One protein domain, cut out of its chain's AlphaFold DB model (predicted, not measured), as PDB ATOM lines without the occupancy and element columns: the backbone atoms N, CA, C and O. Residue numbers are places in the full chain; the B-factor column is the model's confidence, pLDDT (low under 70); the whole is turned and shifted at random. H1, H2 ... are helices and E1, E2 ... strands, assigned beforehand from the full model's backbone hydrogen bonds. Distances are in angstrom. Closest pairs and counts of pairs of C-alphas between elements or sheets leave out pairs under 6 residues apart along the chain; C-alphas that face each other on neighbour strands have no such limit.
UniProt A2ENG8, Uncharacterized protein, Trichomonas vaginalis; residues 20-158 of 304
ATOM      1  N   TYR A  20     354.399 324.210 212.514       89.81
ATOM      2  CA  TYR A  20     354.618 325.649 212.597       89.81
ATOM      3  C   TYR A  20     354.018 326.232 213.873       89.81
ATOM      4  O   TYR A  20     352.921 325.850 214.304       89.81
ATOM      5  N   THR A  21     354.716 327.215 214.427       87.00
ATOM      6  CA  THR A  21     354.241 328.105 215.485       87.00
ATOM      7  C   THR A  21     354.491 329.538 215.083       87.00
ATOM      8  O   THR A  21     355.532 329.839 214.509       87.00
ATOM      9  N   ILE A  22     353.598 330.443 215.481       80.75
ATOM     10  CA  ILE A  22     353.936 331.865 215.416       80.75
ATOM     11  C   ILE A  22     355.115 332.109 216.376       80.75
ATOM     12  O   ILE A  22     355.035 331.683 217.536       80.75
ATOM     13  N   PRO A  23     356.220 332.728 215.920       72.44
ATOM     14  CA  PRO A  23     357.355 333.041 216.781       72.44
ATOM     15  C   PRO A  23     356.960 333.967 217.939       72.44
ATOM     16  O   PRO A  23     356.133 334.862 217.770       72.44
ATOM     17  N   TYR A  24     357.608 333.820 219.103       67.06
ATOM     18  CA  TYR A  24     357.354 334.686 220.270       67.06
ATOM     19  C   TYR A  24     357.541 336.174 219.981       67.06
ATOM     20  O   TYR A  24     356.817 337.015 220.508       67.06
ATOM     21  N   SER A  25     358.522 336.496 219.137       69.75
ATOM     22  CA  SER A  25     358.817 337.859 218.700       69.75
ATOM     23  C   SER A  25     357.658 338.507 217.940       69.75
ATOM     24  O   SER A  25     357.586 339.733 217.894       69.75
ATOM     25  N   VAL A  26     356.758 337.703 217.365       71.56
ATOM     26  CA  VAL A  26     355.620 338.147 216.553       71.56
ATOM     27  C   VAL A  26     354.314 338.104 217.352       71.56
ATOM     28  O   VAL A  26     353.550 339.065 217.311       71.56
ATOM     29  N   ASP A  27     354.063 337.030 218.110       69.56
ATOM     30  CA  ASP A  27     352.885 336.901 218.981       69.56
ATOM     31  C   ASP A  27     353.272 336.392 220.376       69.56
ATOM     32  O   ASP A  27     353.453 335.195 220.613       69.56
ATOM     33  N   GLN A  28     353.317 337.319 221.336       63.56
ATOM     34  CA  GLN A  28     353.608 337.026 222.742       63.56
ATOM     35  C   GLN A  28     352.491 336.244 223.447       63.56
ATOM     36  O   GLN A  28     352.712 335.727 224.541       63.56
ATOM     37  N   GLN A  29     351.293 336.158 222.856       58.56
ATOM     38  CA  GLN A  29     350.172 335.394 223.406       58.56
ATOM     39  C   GLN A  29     350.150 333.934 222.923       58.56
ATOM     40  O   GLN A  29     349.356 333.159 223.462       58.56
ATOM     41  N   MET A  30     351.001 333.573 221.946       60.88
ATOM     42  CA  MET A  30     351.335 332.212 221.490       60.88
ATOM     43  C   MET A  30     350.156 331.240 221.373       60.88
ATOM     44  O   MET A  30     350.062 330.242 222.098       60.88
ATOM     45  N   ARG A  31     349.228 331.510 220.448       59.91
ATOM     46  CA  ARG A  31     347.950 330.769 220.406       59.91
ATOM     47  C   ARG A  31     347.774 329.770 219.276       59.91
ATOM     48  O   ARG A  31     346.753 329.085 219.267       59.91
ATOM     49  N   SER A  32     348.717 329.638 218.352       72.06
ATOM     50  CA  SER A  32     348.516 328.780 217.186       72.06
ATOM     51  C   SER A  32     349.686 327.835 216.950       72.06
ATOM     52  O   SER A  32     350.817 328.222 216.670       72.06
ATOM     53  N   PHE A  33     349.361 326.552 217.038       80.81
ATOM     54  CA  PHE A  33     350.123 325.494 216.405       80.81
ATOM     55  C   PHE A  33     349.395 325.106 215.120       80.81
ATOM     56  O   PHE A  33     348.184 324.871 215.128       80.81
ATOM     57  N   CYS A  34     350.130 325.046 214.019       83.69
ATOM     58  CA  CYS A  34     349.612 324.653 212.720       83.69
ATOM     59  C   CYS A  34     350.472 323.522 212.152       83.69
ATOM     60  O   CYS A  34     351.676 323.457 212.391       83.69
ATOM     61  N   ARG A  35     349.844 322.606 211.410       86.50
ATOM     62  CA  ARG A  35     350.537 321.536 210.691       86.50
ATOM     63  C   ARG A  35     350.329 321.689 209.194       86.50
ATOM     64  O   ARG A  35     349.188 321.815 208.753       86.50
ATOM     65  N   GLY A  36     351.420 321.598 208.447       89.56
ATOM     66  CA  GLY A  36     351.455 321.569 206.992       89.56
ATOM     67  C   GLY A  36     352.277 322.701 206.400       89.56
ATOM     68  O   GLY A  36     352.461 323.746 207.009       89.56
ATOM     69  N   PHE A  37     352.742 322.501 205.168       90.12
ATOM     70  CA  PHE A  37     353.600 323.454 204.451       90.12
ATOM     71  C   PHE A  37     352.978 324.850 204.285       90.12
ATOM     72  O   PHE A  37     353.691 325.824 204.075       90.12
ATOM     73  N   TRP A  38     351.648 324.940 204.362       88.19
ATOM     74  CA  TRP A  38     350.851 326.153 204.169       88.19
ATOM     75  C   TRP A  38     350.691 327.029 205.420       88.19
ATOM     76  O   TRP A  38     350.049 328.074 205.343       88.19
ATOM     77  N   CYS A  39     351.177 326.600 206.586       85.06
ATOM     78  CA  CYS A  39     351.109 327.430 207.787       85.06
ATOM     79  C   CYS A  39     351.911 328.735 207.590       85.06
ATOM     80  O   CYS A  39     352.813 328.757 206.758       85.06
ATOM     81  N   ASP A  40     351.583 329.807 208.322       73.50
ATOM     82  CA  ASP A  40     352.190 331.160 208.215       73.50
ATOM     83  C   ASP A  40     351.846 331.997 206.970       73.50
ATOM     84  O   ASP A  40     352.269 333.145 206.848       73.50
ATOM     85  N   TYR A  41     351.058 331.484 206.020       60.91
ATOM     86  CA  TYR A  41     350.667 332.277 204.848       60.91
ATOM     87  C   TYR A  41     349.522 333.248 205.190       60.91
ATOM     88  O   TYR A  41     348.354 333.047 204.865       60.91
ATOM     89  N   HIS A  42     349.872 334.320 205.901       53.41
ATOM     90  CA  HIS A  42     348.980 335.366 206.401       53.41
ATOM     91  C   HIS A  42     348.451 336.301 205.300       53.41
ATOM     92  O   HIS A  42     348.791 337.479 205.299       53.41
ATOM     93  N   LYS A  43     347.611 335.820 204.371       47.72
ATOM     94  CA  LYS A  43     346.742 336.676 203.531       47.72
ATOM     95  C   LYS A  43     345.499 335.908 203.073       47.72
ATOM     96  O   LYS A  43     345.579 335.237 202.050       47.72
ATOM     97  N   ASP A  44     344.385 336.065 203.798       46.06
ATOM     98  CA  ASP A  44     343.034 335.600 203.424       46.06
ATOM     99  C   ASP A  44     342.927 334.102 203.042       46.06
ATOM    100  O   ASP A  44     343.928 333.385 202.983       46.06
ATOM    101  N   PRO A  45     341.727 333.528 202.838       57.09
ATOM    102  CA  PRO A  45     341.625 332.225 202.191       57.09
ATOM    103  C   PRO A  45     342.265 332.288 200.797       57.09
ATOM    104  O   PRO A  45     341.661 332.737 199.825       57.09
ATOM    105  N   ASN A  46     343.512 331.830 200.697       76.19
ATOM    106  CA  ASN A  46     344.225 331.695 199.438       76.19
ATOM    107  C   ASN A  46     343.743 330.412 198.732       76.19
ATOM    108  O   ASN A  46     343.947 329.315 199.264       76.19
ATOM    109  N   PRO A  47     343.158 330.484 197.523       84.00
ATOM    110  CA  PRO A  47     342.720 329.294 196.794       84.00
ATOM    111  C   PRO A  47     343.835 328.257 196.585       84.00
ATOM    112  O   PRO A  47     343.560 327.061 196.539       84.00
ATOM    113  N   ASN A  48     345.099 328.682 196.493       87.25
ATOM    114  CA  ASN A  48     346.243 327.776 196.355       87.25
ATOM    115  C   ASN A  48     346.567 327.036 197.660       87.25
ATOM    116  O   ASN A  48     347.019 325.892 197.613       87.25
ATOM    117  N   GLN A  49     346.294 327.648 198.814       88.38
ATOM    118  CA  GLN A  49     346.415 326.988 200.111       88.38
ATOM    119  C   GLN A  49     345.412 325.844 200.238       88.38
ATOM    120  O   GLN A  49     345.806 324.729 200.576       88.38
ATOM    121  N   GLU A  50     344.133 326.108 199.966       88.38
ATOM    122  CA  GLU A  50     343.092 325.080 200.076       88.38
ATOM    123  C   GLU A  50     343.317 323.954 199.060       88.38
ATOM    124  O   GLU A  50     343.246 322.781 199.427       88.38
ATOM    125  N   LYS A  51     343.750 324.285 197.834       89.31
ATOM    126  CA  LYS A  51     344.184 323.285 196.845       89.31
ATOM    127  C   LYS A  51     345.343 322.427 197.352       89.31
ATOM    128  O   LYS A  51     345.293 321.207 197.221       89.31
ATOM    129  N   LEU A  52     346.389 323.020 197.940       90.75
ATOM    130  CA  LEU A  52     347.525 322.252 198.463       90.75
ATOM    131  C   LEU A  52     347.099 321.319 199.609       90.75
ATOM    132  O   LEU A  52     347.502 320.154 199.630       90.75
ATOM    133  N   LYS A  53     346.262 321.811 200.531       89.88
ATOM    134  CA  LYS A  53     345.680 321.002 201.615       89.88
ATOM    135  C   LYS A  53     344.892 319.819 201.062       89.88
ATOM    136  O   LYS A  53     345.085 318.696 201.521       89.88
ATOM    137  N   GLU A  54     344.028 320.061 200.080       89.06
ATOM    138  CA  GLU A  54     343.216 319.030 199.434       89.06
ATOM    139  C   GLU A  54     344.089 317.963 198.766       89.06
ATOM    140  O   GLU A  54     343.878 316.773 199.003       89.06
ATOM    141  N   ILE A  55     345.103 318.381 197.997       89.31
ATOM    142  CA  ILE A  55     346.053 317.479 197.330       89.31
ATOM    143  C   ILE A  55     346.751 316.573 198.354       89.31
ATOM    144  O   ILE A  55     346.752 315.353 198.189       89.31
ATOM    145  N   ILE A  56     347.310 317.151 199.424       88.94
ATOM    146  CA  ILE A  56     348.031 316.391 200.457       88.94
ATOM    147  C   ILE A  56     347.083 315.456 201.220       88.94
ATOM    148  O   ILE A  56     347.422 314.294 201.445       88.94
ATOM    149  N   ASN A  57     345.888 315.919 201.593       87.12
ATOM    150  CA  ASN A  57     344.918 315.102 202.326       87.12
ATOM    151  C   ASN A  57     344.367 313.954 201.472       87.12
ATOM    152  O   ASN A  57     344.247 312.834 201.967       87.12
ATOM    153  N   SER A  58     344.086 314.204 200.193       85.19
ATOM    154  CA  SER A  58     343.656 313.165 199.254       85.19
ATOM    155  C   SER A  58     344.722 312.097 199.052       85.19
ATOM    156  O   SER A  58     344.425 310.902 199.068       85.19
ATOM    157  N   PHE A  59     345.987 312.512 198.945       85.31
ATOM    158  CA  PHE A  59     347.086 311.566 198.838       85.31
ATOM    159  C   PHE A  59     347.245 310.733 200.114       85.31
ATOM    160  O   PHE A  59     347.307 309.511 200.017       85.31
ATOM    161  N   ARG A  60     347.236 311.352 201.306       82.00
ATOM    162  CA  ARG A  60     347.335 310.640 202.600       82.00
ATOM    163  C   ARG A  60     346.225 309.609 202.809       82.00
ATOM    164  O   ARG A  60     346.476 308.557 203.391       82.00
ATOM    165  N   ASN A  61     345.019 309.916 202.333       80.38
ATOM    166  CA  ASN A  61     343.837 309.065 202.458       80.38
ATOM    167  C   ASN A  61     343.669 308.072 201.295       80.38
ATOM    168  O   ASN A  61     342.621 307.435 201.197       80.38
ATOM    169  N   SER A  62     344.666 307.946 200.412       70.06
ATOM    170  CA  SER A  62     344.652 307.028 199.263       70.06
ATOM    171  C   SER A  62     343.465 307.238 198.308       70.06
ATOM    172  O   SER A  62     343.089 306.331 197.569       70.06
ATOM    173  N   SER A  63     342.868 308.438 198.290       59.41
ATOM    174  CA  SER A  63     341.748 308.786 197.400       59.41
ATOM    175  C   SER A  63     342.212 309.302 196.034       59.41
ATOM    176  O   SER A  63     341.414 309.449 195.111       59.41
ATOM    177  N   THR A  64     343.508 309.572 195.885       56.50
ATOM    178  CA  THR A  64     344.152 309.938 194.619       56.50
ATOM    179  C   THR A  64     345.340 309.021 194.382       56.50
ATOM    180  O   THR A  64     346.358 309.174 195.053       56.50
ATOM    181  N   ASN A  65     345.218 308.094 193.428       54.38
ATOM    182  CA  ASN A  65     346.279 307.122 193.162       54.38
ATOM    183  C   ASN A  65     347.344 307.578 192.163       54.38
ATOM    184  O   ASN A  65     348.418 306.998 192.183       54.38
ATOM    185  N   HIS A  66     347.147 308.630 191.361       53.94
ATOM    186  CA  HIS A  66     348.169 309.057 190.395       53.94
ATOM    187  C   HIS A  66     348.238 310.589 190.239       53.94
ATOM    188  O   HIS A  66     347.211 311.270 190.269       53.94
ATOM    189  N   ALA A  67     349.462 311.105 190.052       69.12
ATOM    190  CA  ALA A  67     349.817 312.489 189.715       69.12
ATOM    191  C   ALA A  67     349.834 313.543 190.849       69.12
ATOM    192  O   ALA A  67     349.376 314.673 190.635       69.12
ATOM    193  N   ILE A  68     350.371 313.234 192.045       85.50
ATOM    194  CA  ILE A  68     350.636 314.295 193.043       85.50
ATOM    195  C   ILE A  68     351.698 315.276 192.523       85.50
ATOM    196  O   ILE A  68     351.588 316.479 192.781       85.50
ATOM    197  N   HIS A  69     352.654 314.797 191.716       87.69
ATOM    198  CA  HIS A  69     353.640 315.628 191.028       87.69
ATOM    199  C   HIS A  69     353.000 316.753 190.226       87.69
ATOM    200  O   HIS A  69     353.178 317.914 190.585       87.69
ATOM    201  N   ASN A  70     352.169 316.434 189.231       85.06
ATOM    202  CA  ASN A  70     351.548 317.445 188.366       85.06
ATOM    203  C   ASN A  70     350.707 318.459 189.154       85.06
ATOM    204  O   ASN A  70     350.752 319.660 188.884       85.06
ATOM    205  N   LYS A  71     349.941 317.992 190.149       87.94
ATOM    206  CA  LYS A  71     349.064 318.868 190.937       87.94
ATOM    207  C   LYS A  71     349.855 319.880 191.767       87.94
ATOM    208  O   LYS A  71     349.475 321.048 191.809       87.94
ATOM    209  N   ILE A  72     350.949 319.455 192.400       90.19
ATOM    210  CA  ILE A  72     351.796 320.361 193.188       90.19
ATOM    211  C   ILE A  72     352.688 321.204 192.273       90.19
ATOM    212  O   ILE A  72     352.800 322.403 192.506       90.19
ATOM    213  N   ALA A  73     353.244 320.637 191.199       86.62
ATOM    214  CA  ALA A  73     354.043 321.368 190.216       86.62
ATOM    215  C   ALA A  73     353.269 322.551 189.618       86.62
ATOM    216  O   ALA A  73     353.818 323.643 189.497       86.62
ATOM    217  N   ASN A  74     351.971 322.380 189.341       87.94
ATOM    218  CA  ASN A  74     351.108 323.479 188.904       87.94
ATOM    219  C   ASN A  74     351.049 324.622 189.928       87.94
ATOM    220  O   ASN A  74     351.173 325.783 189.552       87.94
ATOM    221  N   LEU A  75     350.903 324.320 191.222       89.75
ATOM    222  CA  LEU A  75     350.910 325.342 192.277       89.75
ATOM    223  C   LEU A  75     352.291 325.999 192.424       89.75
ATOM    224  O   LEU A  75     352.382 327.217 192.580       89.75
ATOM    225  N   SER A  76     353.361 325.212 192.322       86.19
ATOM    226  CA  SER A  76     354.746 325.687 192.346       86.19
ATOM    227  C   SER A  76     355.041 326.654 191.193       86.19
ATOM    228  O   SER A  76     355.641 327.706 191.416       86.19
ATOM    229  N   ASN A  77     354.561 326.349 189.983       85.56
ATOM    230  CA  ASN A  77     354.703 327.195 188.794       85.56
ATOM    231  C   ASN A  77     353.918 328.511 188.902       85.56
ATOM    232  O   ASN A  77     354.338 329.521 188.348       85.56
ATOM    233  N   LEU A  78     352.822 328.528 189.668       85.44
ATOM    234  CA  LEU A  78     352.078 329.749 190.012       85.44
ATOM    235  C   LEU A  78     352.771 330.600 191.095       85.44
ATOM    236  O   LEU A  78     352.182 331.557 191.594       85.44
ATOM    237  N   GLY A  79     353.996 330.248 191.501       84.12
ATOM    238  CA  GLY A  79     354.759 330.983 192.511       84.12
ATOM    239  C   GLY A  79     354.308 330.723 193.951       84.12
ATOM    240  O   GLY A  79     354.706 331.453 194.853       84.12
ATOM    241  N   TYR A  80     353.492 329.695 194.208       89.44
ATOM    242  CA  TYR A  80     353.060 329.378 195.569       89.44
ATOM    243  C   TYR A  80     354.163 328.622 196.329       89.44
ATOM    244  O   TYR A  80     354.293 327.402 196.215       89.44
ATOM    245  N   HIS A  81     354.967 329.345 197.113       90.38
ATOM    246  CA  HIS A  81     356.151 328.795 197.790       90.38
ATOM    247  C   HIS A  81     355.887 327.569 198.684       90.38
ATOM    248  O   HIS A  81     356.680 326.637 198.602       90.38
ATOM    249  N   PRO A  82     354.780 327.453 199.445       91.06
ATOM    250  CA  PRO A  82     354.466 326.225 200.181       91.06
ATOM    251  C   PRO A  82     354.403 324.965 199.308       91.06
ATOM    252  O   PRO A  82     354.817 323.891 199.742       91.06
ATOM    253  N   ALA A  83     353.918 325.090 198.067       92.31
ATOM    254  CA  ALA A  83     353.941 323.984 197.113       92.31
ATOM    255  C   ALA A  83     355.369 323.682 196.642       92.31
ATOM    256  O   ALA A  83     355.733 322.512 196.562       92.31
ATOM    257  N   LYS A  84     356.204 324.710 196.427       92.06
ATOM    258  CA  LYS A  84     357.632 324.524 196.114       92.06
ATOM    259  C   LYS A  84     358.365 323.798 197.241       92.06
ATOM    260  O   LYS A  84     359.108 322.866 196.955       92.06
ATOM    261  N   CYS A  85     358.109 324.153 198.503       94.06
ATOM    262  CA  CYS A  85     358.710 323.486 199.661       94.06
ATOM    263  C   CYS A  85     358.272 322.021 199.768       94.06
ATOM    264  O   CYS A  85     359.109 321.139 199.949       94.06
ATOM    265  N   ALA A  86     356.976 321.745 199.580       94.62
ATOM    266  CA  ALA A  86     356.464 320.377 199.530       94.62
ATOM    267  C   ALA A  86     357.100 319.574 198.380       94.62
ATOM    268  O   ALA A  86     357.593 318.472 198.608       94.62
ATOM    269  N   SER A  87     357.163 320.138 197.165       94.31
ATOM    270  CA  SER A  87     357.855 319.523 196.025       94.31
ATOM    271  C   SER A  87     359.327 319.262 196.327       94.31
ATOM    272  O   SER A  87     359.809 318.172 196.039       94.31
ATOM    273  N   GLY A  88     360.035 320.223 196.927       95.56
ATOM    274  CA  GLY A  88     361.426 320.070 197.340       95.56
ATOM    275  C   GLY A  88     361.603 318.875 198.276       95.56
ATOM    276  O   GLY A  88     362.436 318.009 198.011       95.56
ATOM    277  N   PHE A  89     360.756 318.745 199.301       95.75
ATOM    278  CA  PHE A  89     360.766 317.568 200.173       95.75
ATOM    279  C   PHE A  89     360.449 316.268 199.417       95.75
ATOM    280  O   PHE A  89     361.068 315.240 199.667       95.75
ATOM    281  N   PHE A  90     359.513 316.284 198.468       95.00
ATOM    282  CA  PHE A  90     359.139 315.082 197.715       95.00
ATOM    283  C   PHE A  90     360.228 314.623 196.742       95.00
ATOM    284  O   PHE A  90     360.442 313.419 196.631       95.00
ATOM    285  N   TYR A  91     360.966 315.550 196.122       96.12
ATOM    286  CA  TYR A  91     362.189 315.246 195.367       96.12
ATOM    287  C   TYR A  91     363.314 314.721 196.267       96.12
ATOM    288  O   TYR A  91     364.034 313.815 195.861       96.12
ATOM    289  N   LEU A  92     363.444 315.229 197.499       96.06
ATOM    290  CA  LEU A  92     364.444 314.743 198.459       96.06
ATOM    291  C   LEU A  92     364.259 313.245 198.746       96.06
ATOM    292  O   LEU A  92     365.224 312.481 198.746       96.06
ATOM    293  N   ILE A  93     363.013 312.816 198.970       93.81
ATOM    294  CA  ILE A  93     362.705 311.441 199.399       93.81
ATOM    295  C   ILE A  93     362.239 310.524 198.259       93.81
ATOM    296  O   ILE A  93     362.037 309.334 198.488       93.81
ATOM    297  N   GLY A  94     362.027 311.053 197.051       91.56
ATOM    298  CA  GLY A  94     361.454 310.311 195.923       91.56
ATOM    299  C   GLY A  94     360.029 309.809 196.188       91.56
ATOM    300  O   GLY A  94     359.763 308.615 196.055       91.56
ATOM    301  N   LEU A  95     359.127 310.684 196.650       89.81
ATOM    302  CA  LEU A  95     357.762 310.303 197.039       89.81
ATOM    303  C   LEU A  95     356.836 310.097 195.835       89.81
ATOM    304  O   LEU A  95     356.587 311.031 195.075       89.81
ATOM    305  N   SER A  96     356.192 308.928 195.758       86.06
ATOM    306  CA  SER A  96     355.176 308.619 194.741       86.06
ATOM    307  C   SER A  96     355.734 308.713 193.313       86.06
ATOM    308  O   SER A  96     356.517 307.852 192.918       86.06
ATOM    309  N   ASP A  97     355.320 309.714 192.537       87.12
ATOM    310  CA  ASP A  97     355.759 309.986 191.168       87.12
ATOM    311  C   ASP A  97     356.888 311.029 191.078       87.12
ATOM    312  O   ASP A  97     357.342 311.345 189.979       87.12
ATOM    313  N   TYR A  98     357.388 311.529 192.213       90.69
ATOM    314  CA  TYR A  98     358.621 312.313 192.249       90.69
ATOM    315  C   TYR A  98     359.844 311.387 192.148       90.69
ATOM    316  O   TYR A  98     360.005 310.512 193.003       90.69
ATOM    317  N   PRO A  99     360.746 311.573 191.164       92.06
ATOM    318  CA  PRO A  99     362.048 310.917 191.206       92.06
ATOM    319  C   PRO A  99     362.869 311.481 192.373       92.06
ATOM    320  O   PRO A  99     362.734 312.655 192.716       92.06
ATOM    321  N   GLN A 100     363.728 310.657 192.977       94.50
ATOM    322  CA  GLN A 100     364.685 311.171 193.952       94.50
ATOM    323  C   GLN A 100     365.735 312.024 193.227       94.50
ATOM    324  O   GLN A 100     366.431 311.524 192.345       94.50
ATOM    325  N   ASP A 101     365.832 313.299 193.598       96.75
ATOM    326  CA  ASP A 101     366.764 314.260 193.007       96.75
ATOM    327  C   ASP A 101     367.147 315.330 194.041       96.75
ATOM    328  O   ASP A 101     366.383 316.256 194.330       96.75
ATOM    329  N   PHE A 102     368.345 315.190 194.614       96.44
ATOM    330  CA  PHE A 102     368.857 316.112 195.627       96.44
ATOM    331  C   PHE A 102     369.124 317.511 195.066       96.44
ATOM    332  O   PHE A 102     368.842 318.491 195.752       96.44
ATOM    333  N   ASN A 103     369.606 317.625 193.825       97.38
ATOM    334  CA  ASN A 103     369.887 318.927 193.216       97.38
ATOM    335  C   ASN A 103     368.580 319.682 192.986       97.38
ATOM    336  O   ASN A 103     368.436 320.829 193.413       97.38
ATOM    337  N   ARG A 104     367.587 319.010 192.385       96.31
ATOM    338  CA  ARG A 104     366.280 319.620 192.139       96.31
ATOM    339  C   ARG A 104     365.561 319.975 193.434       96.31
ATOM    340  O   ARG A 104     364.920 321.023 193.506       96.31
ATOM    341  N   SER A 105     365.662 319.114 194.445       96.88
ATOM    342  CA  SER A 105     365.175 319.412 195.790       96.88
ATOM    343  C   SER A 105     365.804 320.701 196.317       96.88
ATOM    344  O   SER A 105     365.086 321.647 196.641       96.88
ATOM    345  N   TYR A 106     367.135 320.775 196.316       96.88
ATOM    346  CA  TYR A 106     367.890 321.905 196.842       96.88
ATOM    347  C   TYR A 106     367.550 323.229 196.141       96.88
ATOM    348  O   TYR A 106     367.280 324.222 196.814       96.88
ATOM    349  N   GLU A 107     367.460 323.237 194.808       95.81
ATOM    350  CA  GLU A 107     367.065 324.413 194.016       95.81
ATOM    351  C   GLU A 107     365.677 324.949 194.393       95.81
ATOM    352  O   GLU A 107     365.506 326.148 194.627       95.81
ATOM    353  N   LEU A 108     364.673 324.064 194.462       94.88
ATOM    354  CA  LEU A 108     363.298 324.444 194.805       94.88
ATOM    355  C   LEU A 108     363.211 325.028 196.214       94.88
ATOM    356  O   LEU A 108     362.458 325.974 196.462       94.88
ATOM    357  N   LEU A 109     363.977 324.450 197.136       95.56
ATOM    358  CA  LEU A 109     364.000 324.882 198.518       95.56
ATOM    359  C   LEU A 109     364.726 326.221 198.691       95.56
ATOM    360  O   LEU A 109     364.238 327.061 199.445       95.56
ATOM    361  N   LEU A 110     365.839 326.454 197.984       94.94
ATOM    362  CA  LEU A 110     366.544 327.742 197.991       94.94
ATOM    363  C   LEU A 110     365.659 328.881 197.474       94.94
ATOM    364  O   LEU A 110     365.633 329.956 198.073       94.94
ATOM    365  N   ASP A 111     364.884 328.642 196.415       91.62
ATOM    366  CA  ASP A 111     363.927 329.626 195.900       91.62
ATOM    367  C   ASP A 111     362.839 329.972 196.935       91.62
ATOM    368  O   ASP A 111     362.536 331.145 197.172       91.62
ATOM    369  N   GLY A 112     362.267 328.970 197.611       89.19
ATOM    370  CA  GLY A 112     361.297 329.221 198.681       89.19
ATOM    371  C   GLY A 112     361.916 329.884 199.916       89.19
ATOM    372  O   GLY A 112     361.289 330.755 200.523       89.19
ATOM    373  N   TYR A 113     363.159 329.541 200.256       91.06
ATOM    374  CA  TYR A 113     363.927 330.179 201.325       91.06
ATOM    375  C   TYR A 113     364.194 331.663 201.045       91.06
ATOM    376  O   TYR A 113     363.979 332.491 201.930       91.06
ATOM    377  N   ALA A 114     364.567 332.021 199.810       90.62
ATOM    378  CA  ALA A 114     364.763 333.412 199.390       90.62
ATOM    379  C   ALA A 114     363.493 334.272 199.559       90.62
ATOM    380  O   ALA A 114     363.574 335.486 199.731       90.62
ATOM    381  N   ASN A 115     362.319 333.633 199.583       86.69
ATOM    382  CA  ASN A 115     361.020 334.257 199.830       86.69
ATOM    383  C   ASN A 115     360.543 334.107 201.289       86.69
ATOM    384  O   ASN A 115     359.355 334.243 201.575       86.69
ATOM    385  N   ASN A 116     361.467 333.845 202.222       85.88
ATOM    386  CA  ASN A 116     361.219 333.662 203.657       85.88
ATOM    387  C   ASN A 116     360.221 332.537 203.999       85.88
ATOM    388  O   ASN A 116     359.542 332.607 205.021       85.88
ATOM    389  N   SER A 117     360.127 331.480 203.186       87.94
ATOM    390  CA  SER A 117     359.285 330.335 203.541       87.94
ATOM    391  C   SER A 117     359.926 329.488 204.647       87.94
ATOM    392  O   SER A 117     360.952 328.838 204.430       87.94
ATOM    393  N   TRP A 118     359.291 329.455 205.824       90.25
ATOM    394  CA  TRP A 118     359.774 328.709 206.996       90.25
ATOM    395  C   TRP A 118     359.915 327.203 206.728       90.25
ATOM    396  O   TRP A 118     360.873 326.585 207.187       90.25
ATOM    397  N   SER A 119     358.993 326.605 205.961       92.81
ATOM    398  CA  SER A 119     359.010 325.161 205.695       92.81
ATOM    399  C   SER A 119     360.134 324.781 204.731       92.81
ATOM    400  O   SER A 119     360.776 323.754 204.919       92.81
ATOM    401  N   CYS A 120     360.461 325.638 203.758       93.88
ATOM    402  CA  CYS A 120     361.667 325.466 202.949       93.88
ATOM    403  C   CYS A 120     362.940 325.606 203.791       93.88
ATOM    404  O   CYS A 120     363.857 324.803 203.633       93.88
ATOM    405  N   ALA A 121     362.994 326.587 204.703       93.88
ATOM    406  CA  ALA A 121     364.129 326.759 205.609       93.88
ATOM    407  C   ALA A 121     364.338 325.525 206.508       93.88
ATOM    408  O   ALA A 121     365.470 325.077 206.671       93.88
ATOM    409  N   GLU A 122     363.255 324.948 207.041       95.44
ATOM    410  CA  GLU A 122     363.289 323.714 207.834       95.44
ATOM    411  C   GLU A 122     363.828 322.534 207.025       95.44
ATOM    412  O   GLU A 122     364.692 321.806 207.503       95.44
ATOM    413  N   ILE A 123     363.367 322.349 205.784       96.19
ATOM    414  CA  ILE A 123     363.847 321.233 204.966       96.19
ATOM    415  C   ILE A 123     365.318 321.438 204.585       96.19
ATOM    416  O   ILE A 123     366.102 320.498 204.694       96.19
ATOM    417  N   LEU A 124     365.719 322.655 204.191       95.81
ATOM    418  CA  LEU A 124     367.121 322.979 203.893       95.81
ATOM    419  C   LEU A 124     368.030 322.722 205.085       95.81
ATOM    420  O   LEU A 124     369.123 322.193 204.900       95.81
ATOM    421  N   ALA A 125     367.584 323.051 206.296       96.25
ATOM    422  CA  ALA A 125     368.356 322.860 207.517       96.25
ATOM    423  C   ALA A 125     368.857 321.420 207.707       96.25
ATOM    424  O   ALA A 125     369.943 321.212 208.253       96.25
ATOM    425  N   PHE A 126     368.096 320.441 207.212       95.31
ATOM    426  CA  PHE A 126     368.408 319.015 207.316       95.31
ATOM    427  C   PHE A 126     368.650 318.345 205.954       95.31
ATOM    428  O   PHE A 126     368.758 317.121 205.880       95.31
ATOM    429  N   HIS A 127     368.760 319.130 204.878       95.50
ATOM    430  CA  HIS A 127     369.039 318.629 203.537       95.50
ATOM    431  C   HIS A 127     370.510 318.164 203.421       95.50
ATOM    432  O   HIS A 127     371.404 318.864 203.908       95.50
ATOM    433  N   PRO A 128     370.808 317.033 202.746       93.06
ATOM    434  CA  PRO A 128     372.173 316.498 202.647       93.06
ATOM    435  C   PRO A 128     373.190 317.465 202.026       93.06
ATOM    436  O   PRO A 128     374.332 317.518 202.465       93.06
ATOM    437  N   MET A 129     372.758 318.266 201.047       94.19
ATOM    438  CA  MET A 129     373.608 319.255 200.361       94.19
ATOM    439  C   MET A 129     373.846 320.553 201.155       94.19
ATOM    440  O   MET A 129     374.543 321.441 200.677       94.19
ATOM    441  N   THR A 130     373.261 320.707 202.344       93.69
ATOM    442  CA  THR A 130     373.430 321.927 203.142       93.69
ATOM    443  C   THR A 130     374.690 321.856 203.997       93.69
ATOM    444  O   THR A 130     374.764 321.062 204.937       93.69
ATOM    445  N   GLU A 131     375.642 322.752 203.725       89.12
ATOM    446  CA  GLU A 131     376.874 322.904 204.510       89.12
ATOM    447  C   GLU A 131     376.648 323.736 205.788       89.12
ATOM    448  O   GLU A 131     376.944 323.276 206.891       89.12
ATOM    449  N   ASN A 132     376.040 324.930 205.687       86.44
ATOM    450  CA  ASN A 132     375.794 325.810 206.843       86.44
ATOM    451  C   ASN A 132     374.484 325.491 207.589       86.44
ATOM    452  O   ASN A 132     373.601 326.337 207.737       86.44
ATOM    453  N   ARG A 133     374.334 324.250 208.065       89.94
ATOM    454  CA  ARG A 133     373.081 323.773 208.691       89.94
ATOM    455  C   ARG A 133     372.616 324.655 209.848       89.94
ATOM    456  O   ARG A 133     371.430 324.940 209.960       89.94
ATOM    457  N   THR A 134     373.533 325.124 210.694       89.50
ATOM    458  CA  THR A 134     373.192 325.937 211.873       89.50
ATOM    459  C   THR A 134     372.482 327.240 211.512       89.50
ATOM    460  O   THR A 134     371.566 327.639 212.229       89.50
ATOM    461  N   GLU A 135     372.864 327.895 210.413       89.38
ATOM    462  CA  GLU A 135     372.189 329.108 209.943       89.38
ATOM    463  C   GLU A 135     370.741 328.816 209.533       89.38
ATOM    464  O   GLU A 135     369.821 329.481 210.009       89.38
ATOM    465  N   TYR A 136     370.529 327.780 208.719       92.62
ATOM    466  CA  TYR A 136     369.191 327.379 208.283       92.62
ATOM    467  C   TYR A 136     368.317 326.918 209.450       92.62
ATOM    468  O   TYR A 136     367.151 327.296 209.503       92.62
ATOM    469  N   ILE A 137     368.873 326.175 210.417       93.56
ATOM    470  CA  ILE A 137     368.155 325.784 211.640       93.56
ATOM    471  C   ILE A 137     367.696 327.033 212.403       93.56
ATOM    472  O   ILE A 137     366.526 327.128 212.762       93.56
ATOM    473  N   ARG A 138     368.588 328.004 212.644       91.25
ATOM    474  CA  ARG A 138     368.223 329.240 213.359       91.25
ATOM    475  C   ARG A 138     367.151 330.015 212.611       91.25
ATOM    476  O   ARG A 138     366.123 330.330 213.193       91.25
ATOM    477  N   LYS A 139     367.337 330.227 211.306       90.50
ATOM    478  CA  LYS A 139     366.355 330.923 210.472       90.50
ATOM    479  C   LYS A 139     365.000 330.214 210.490       90.50
ATOM    480  O   LYS A 139     363.986 330.872 210.690       90.50
ATOM    481  N   ALA A 140     364.976 328.892 210.325       92.62
ATOM    482  CA  ALA A 140     363.751 328.103 210.378       92.62
ATOM    483  C   ALA A 140     363.058 328.242 211.742       92.62
ATOM    484  O   ALA A 140     361.857 328.514 211.785       92.62
ATOM    485  N   ALA A 141     363.808 328.125 212.843       91.38
ATOM    486  CA  ALA A 141     363.293 328.288 214.201       91.38
ATOM    487  C   ALA A 141     362.735 329.699 214.450       91.38
ATOM    488  O   ALA A 141     361.634 329.824 214.994       91.38
ATOM    489  N   ASP A 142     363.437 330.739 214.001       88.38
ATOM    490  CA  ASP A 142     363.012 332.142 214.100       88.38
ATOM    491  C   ASP A 142     361.737 332.413 213.295       88.38
ATOM    492  O   ASP A 142     360.920 333.239 213.690       88.38
ATOM    493  N   THR A 143     361.546 331.691 212.188       87.81
ATOM    494  CA  THR A 143     360.335 331.754 211.356       87.81
ATOM    495  C   THR A 143     359.243 330.769 211.775       87.81
ATOM    496  O   THR A 143     358.234 330.681 211.094       87.81
ATOM    497  N   GLY A 144     359.408 330.030 212.879       88.00
ATOM    498  CA  GLY A 144     358.321 329.236 213.463       88.00
ATOM    499  C   GLY A 144     358.376 327.722 213.256       88.00
ATOM    500  O   GLY A 144     357.462 327.028 213.698       88.00
ATOM    501  N   SER A 145     359.425 327.174 212.637       92.62
ATOM    502  CA  SER A 145     359.593 325.719 212.485       92.62
ATOM    503  C   SER A 145     359.725 325.025 213.844       92.62
ATOM    504  O   SER A 145     360.663 325.274 214.602       92.62
ATOM    505  N   VAL A 146     358.819 324.093 214.138       92.75
ATOM    506  CA  VAL A 146     358.883 323.290 215.366       92.75
ATOM    507  C   VAL A 146     360.085 322.350 215.350       92.75
ATOM    508  O   VAL A 146     360.771 322.235 216.364       92.75
ATOM    509  N   LEU A 147     360.374 321.703 214.214       93.69
ATOM    510  CA  LEU A 147     361.482 320.750 214.132       93.69
ATOM    511  C   LEU A 147     362.834 321.445 214.336       93.69
ATOM    512  O   LEU A 147     363.689 320.927 215.053       93.69
ATOM    513  N   ALA A 148     363.013 322.641 213.771       94.00
ATOM    514  CA  ALA A 148     364.227 323.422 213.957       94.00
ATOM    515  C   ALA A 148     364.394 323.900 215.407       94.00
ATOM    516  O   ALA A 148     365.490 323.795 215.957       94.00
ATOM    517  N   LYS A 149     363.312 324.341 216.066       93.44
ATOM    518  CA  LYS A 149     363.333 324.684 217.501       93.44
ATOM    519  C   LYS A 149     363.753 323.491 218.365       93.44
ATOM    520  O   LYS A 149     364.600 323.638 219.245       93.44
ATOM    521  N   LEU A 150     363.226 322.296 218.084       93.38
ATOM    522  CA  LEU A 150     363.645 321.058 218.756       93.38
ATOM    523  C   LEU A 150     365.120 320.747 218.517       93.38
ATOM    524  O   LEU A 150     365.839 320.428 219.463       93.38
ATOM    525  N   ALA A 151     365.582 320.864 217.272       93.25
ATOM    526  CA  ALA A 151     366.976 320.628 216.925       93.25
ATOM    527  C   ALA A 151     367.918 321.587 217.674       93.25
ATOM    528  O   ALA A 151     368.942 321.142 218.192       93.25
ATOM    529  N   LEU A 152     367.554 322.872 217.810       92.62
ATOM    530  CA  LEU A 152     368.307 323.839 218.618       92.62
ATOM    531  C   LEU A 152     368.367 323.426 220.087       92.62
ATOM    532  O   LEU A 152     369.459 323.347 220.645       92.62
ATOM    533  N   ILE A 153     367.221 323.115 220.699       93.50
ATOM    534  CA  ILE A 153     367.155 322.681 222.104       93.50
ATOM    535  C   ILE A 153     368.067 321.468 222.325       93.50
ATOM    536  O   ILE A 153     368.925 321.484 223.210       93.50
ATOM    537  N   ARG A 154     367.935 320.437 221.484       91.94
ATOM    538  CA  ARG A 154     368.717 319.196 221.574       91.94
ATOM    539  C   ARG A 154     370.211 319.428 221.376       91.94
ATOM    540  O   ARG A 154     371.017 318.801 222.063       91.94
ATOM    541  N   ALA A 155     370.589 320.307 220.449       90.94
ATOM    542  CA  ALA A 155     371.986 320.645 220.197       90.94
ATOM    543  C   ALA A 155     372.602 321.426 221.367       90.94
ATOM    544  O   ALA A 155     373.708 321.103 221.796       90.94
ATOM    545  N   GLU A 156     371.895 322.419 221.912       91.56
ATOM    546  CA  GLU A 156     372.383 323.237 223.028       91.56
ATOM    547  C   GLU A 156     372.518 322.429 224.325       91.56
ATOM    548  O   GLU A 156     373.524 322.567 225.018       91.56
ATOM    549  N   VAL A 157     371.566 321.537 224.629       91.38
ATOM    550  CA  VAL A 157     371.606 320.687 225.837       91.38
ATOM    551  C   VAL A 157     372.829 319.760 225.860       91.38
ATOM    552  O   VAL A 157     373.320 319.426 226.936       91.38
ATOM    553  N   LYS A 158     373.351 319.360 224.692       89.81
ATOM    554  CA  LYS A 158     374.524 318.475 224.574       89.81
ATOM    555  C   LYS A 158     375.871 319.201 224.699       89.81
ATOM    556  O   LYS A 158     376.904 318.537 224.756       89.81
TER     557      LYS A 158
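What this domain is: This is residues 20 to 158 of the 304 residues of an uncharacterized protein of Trichomonas vaginalis (UniProt A2ENG8). Seven helices fold back and forth in a curved zigzag, H1 to H7, each packed on the next, with H3, H4 and H5 in the middle. The long loop around the short strand E1 lies in the gap between the two ends of this curve, with H1 at one end and H7 at the other. Look for 139 printed residues with one named strand and then seven named helices, E1 H1 H2 H3 H4 H5 H6 H7; E1 pairs with no named strand, and the class is mostly helix. The whole is compact, with a radius of gyration of the C-alphas of 15.0 A and spans of 44 by 34 by 26 A.

Where its parts are: Start at residue 20; after residues 20 to 32, which hold no named element, you reach E1, residues 33 to 35, at C-alpha 33, (350.123, 325.494, 216.405). Find C-alpha 47 at (342.720, 329.294, 196.794); from there H1 runs 20.1 A to residue 60. Next come H2, residues 68 to 77, H3, residues 81 to 93, 18.6 A long, and H4, residues 102 to 114, 18.2 A long. Read on to H5, residues 118 to 125, H6, residues 133 to 142, and H7, residues 146 to 157, which covers 16.7 A and ends at C-alpha 157, (371.606, 320.687, 225.837).

How they stand to each other: Begin at H5, the hub, which touches four helices. Its C-alpha of Cys 120 is 4.8 A from that of Cys 85, the closest pair with H3, at a shallow tilt of 29 degrees, the same way. H4 and H5 form a hairpin at a steep tilt of 44 degrees, closest at the C-alphas of Leu 109 and Cys 120, 5.0 A apart. H5 and H6 form another at 19 degrees, closest at the C-alphas of Ala 125 and Tyr 136, 4.7 A. H7 only just touches H5, with 3 pairs of C-alphas within 8 A, the closest being Glu 122 and Ala 148 at 6.2 A. H7 touches H6 with residues 147 to 152 alone, at a steep tilt of 60 degrees; the closest C-alphas, of Ala 141 and Lys 149, are 4.9 A apart. H3 and H4 are a hairpin too, with the C-alphas of Gly 88 and Ser 105 closest at 4.1 A. H2 touches H3, closest at the C-alphas of Ser 76 and Lys 84, 4.9 A, and touches H1, closest at those of Asn 48 and Leu 75, 6.7 A. E1 is apart from the seven helices. In H1, H3, H4, H5, H6 and H7 every O i to N i+4 pair is within hydrogen-bond range; in H2, 5 of 6 are.

The domain as a whole: The two C-alphas farthest apart, those of His 66 and Lys 158, are 44.2 A apart. The printed part has no cut, and the link from E1 to H1 is long, with 11 residues. Watch the B-factor column at residues 24 to 25, 27 to 31, 41 to 45 and 63 to 67, where the pLDDT is under 70; its mean over the printed part is 86.1.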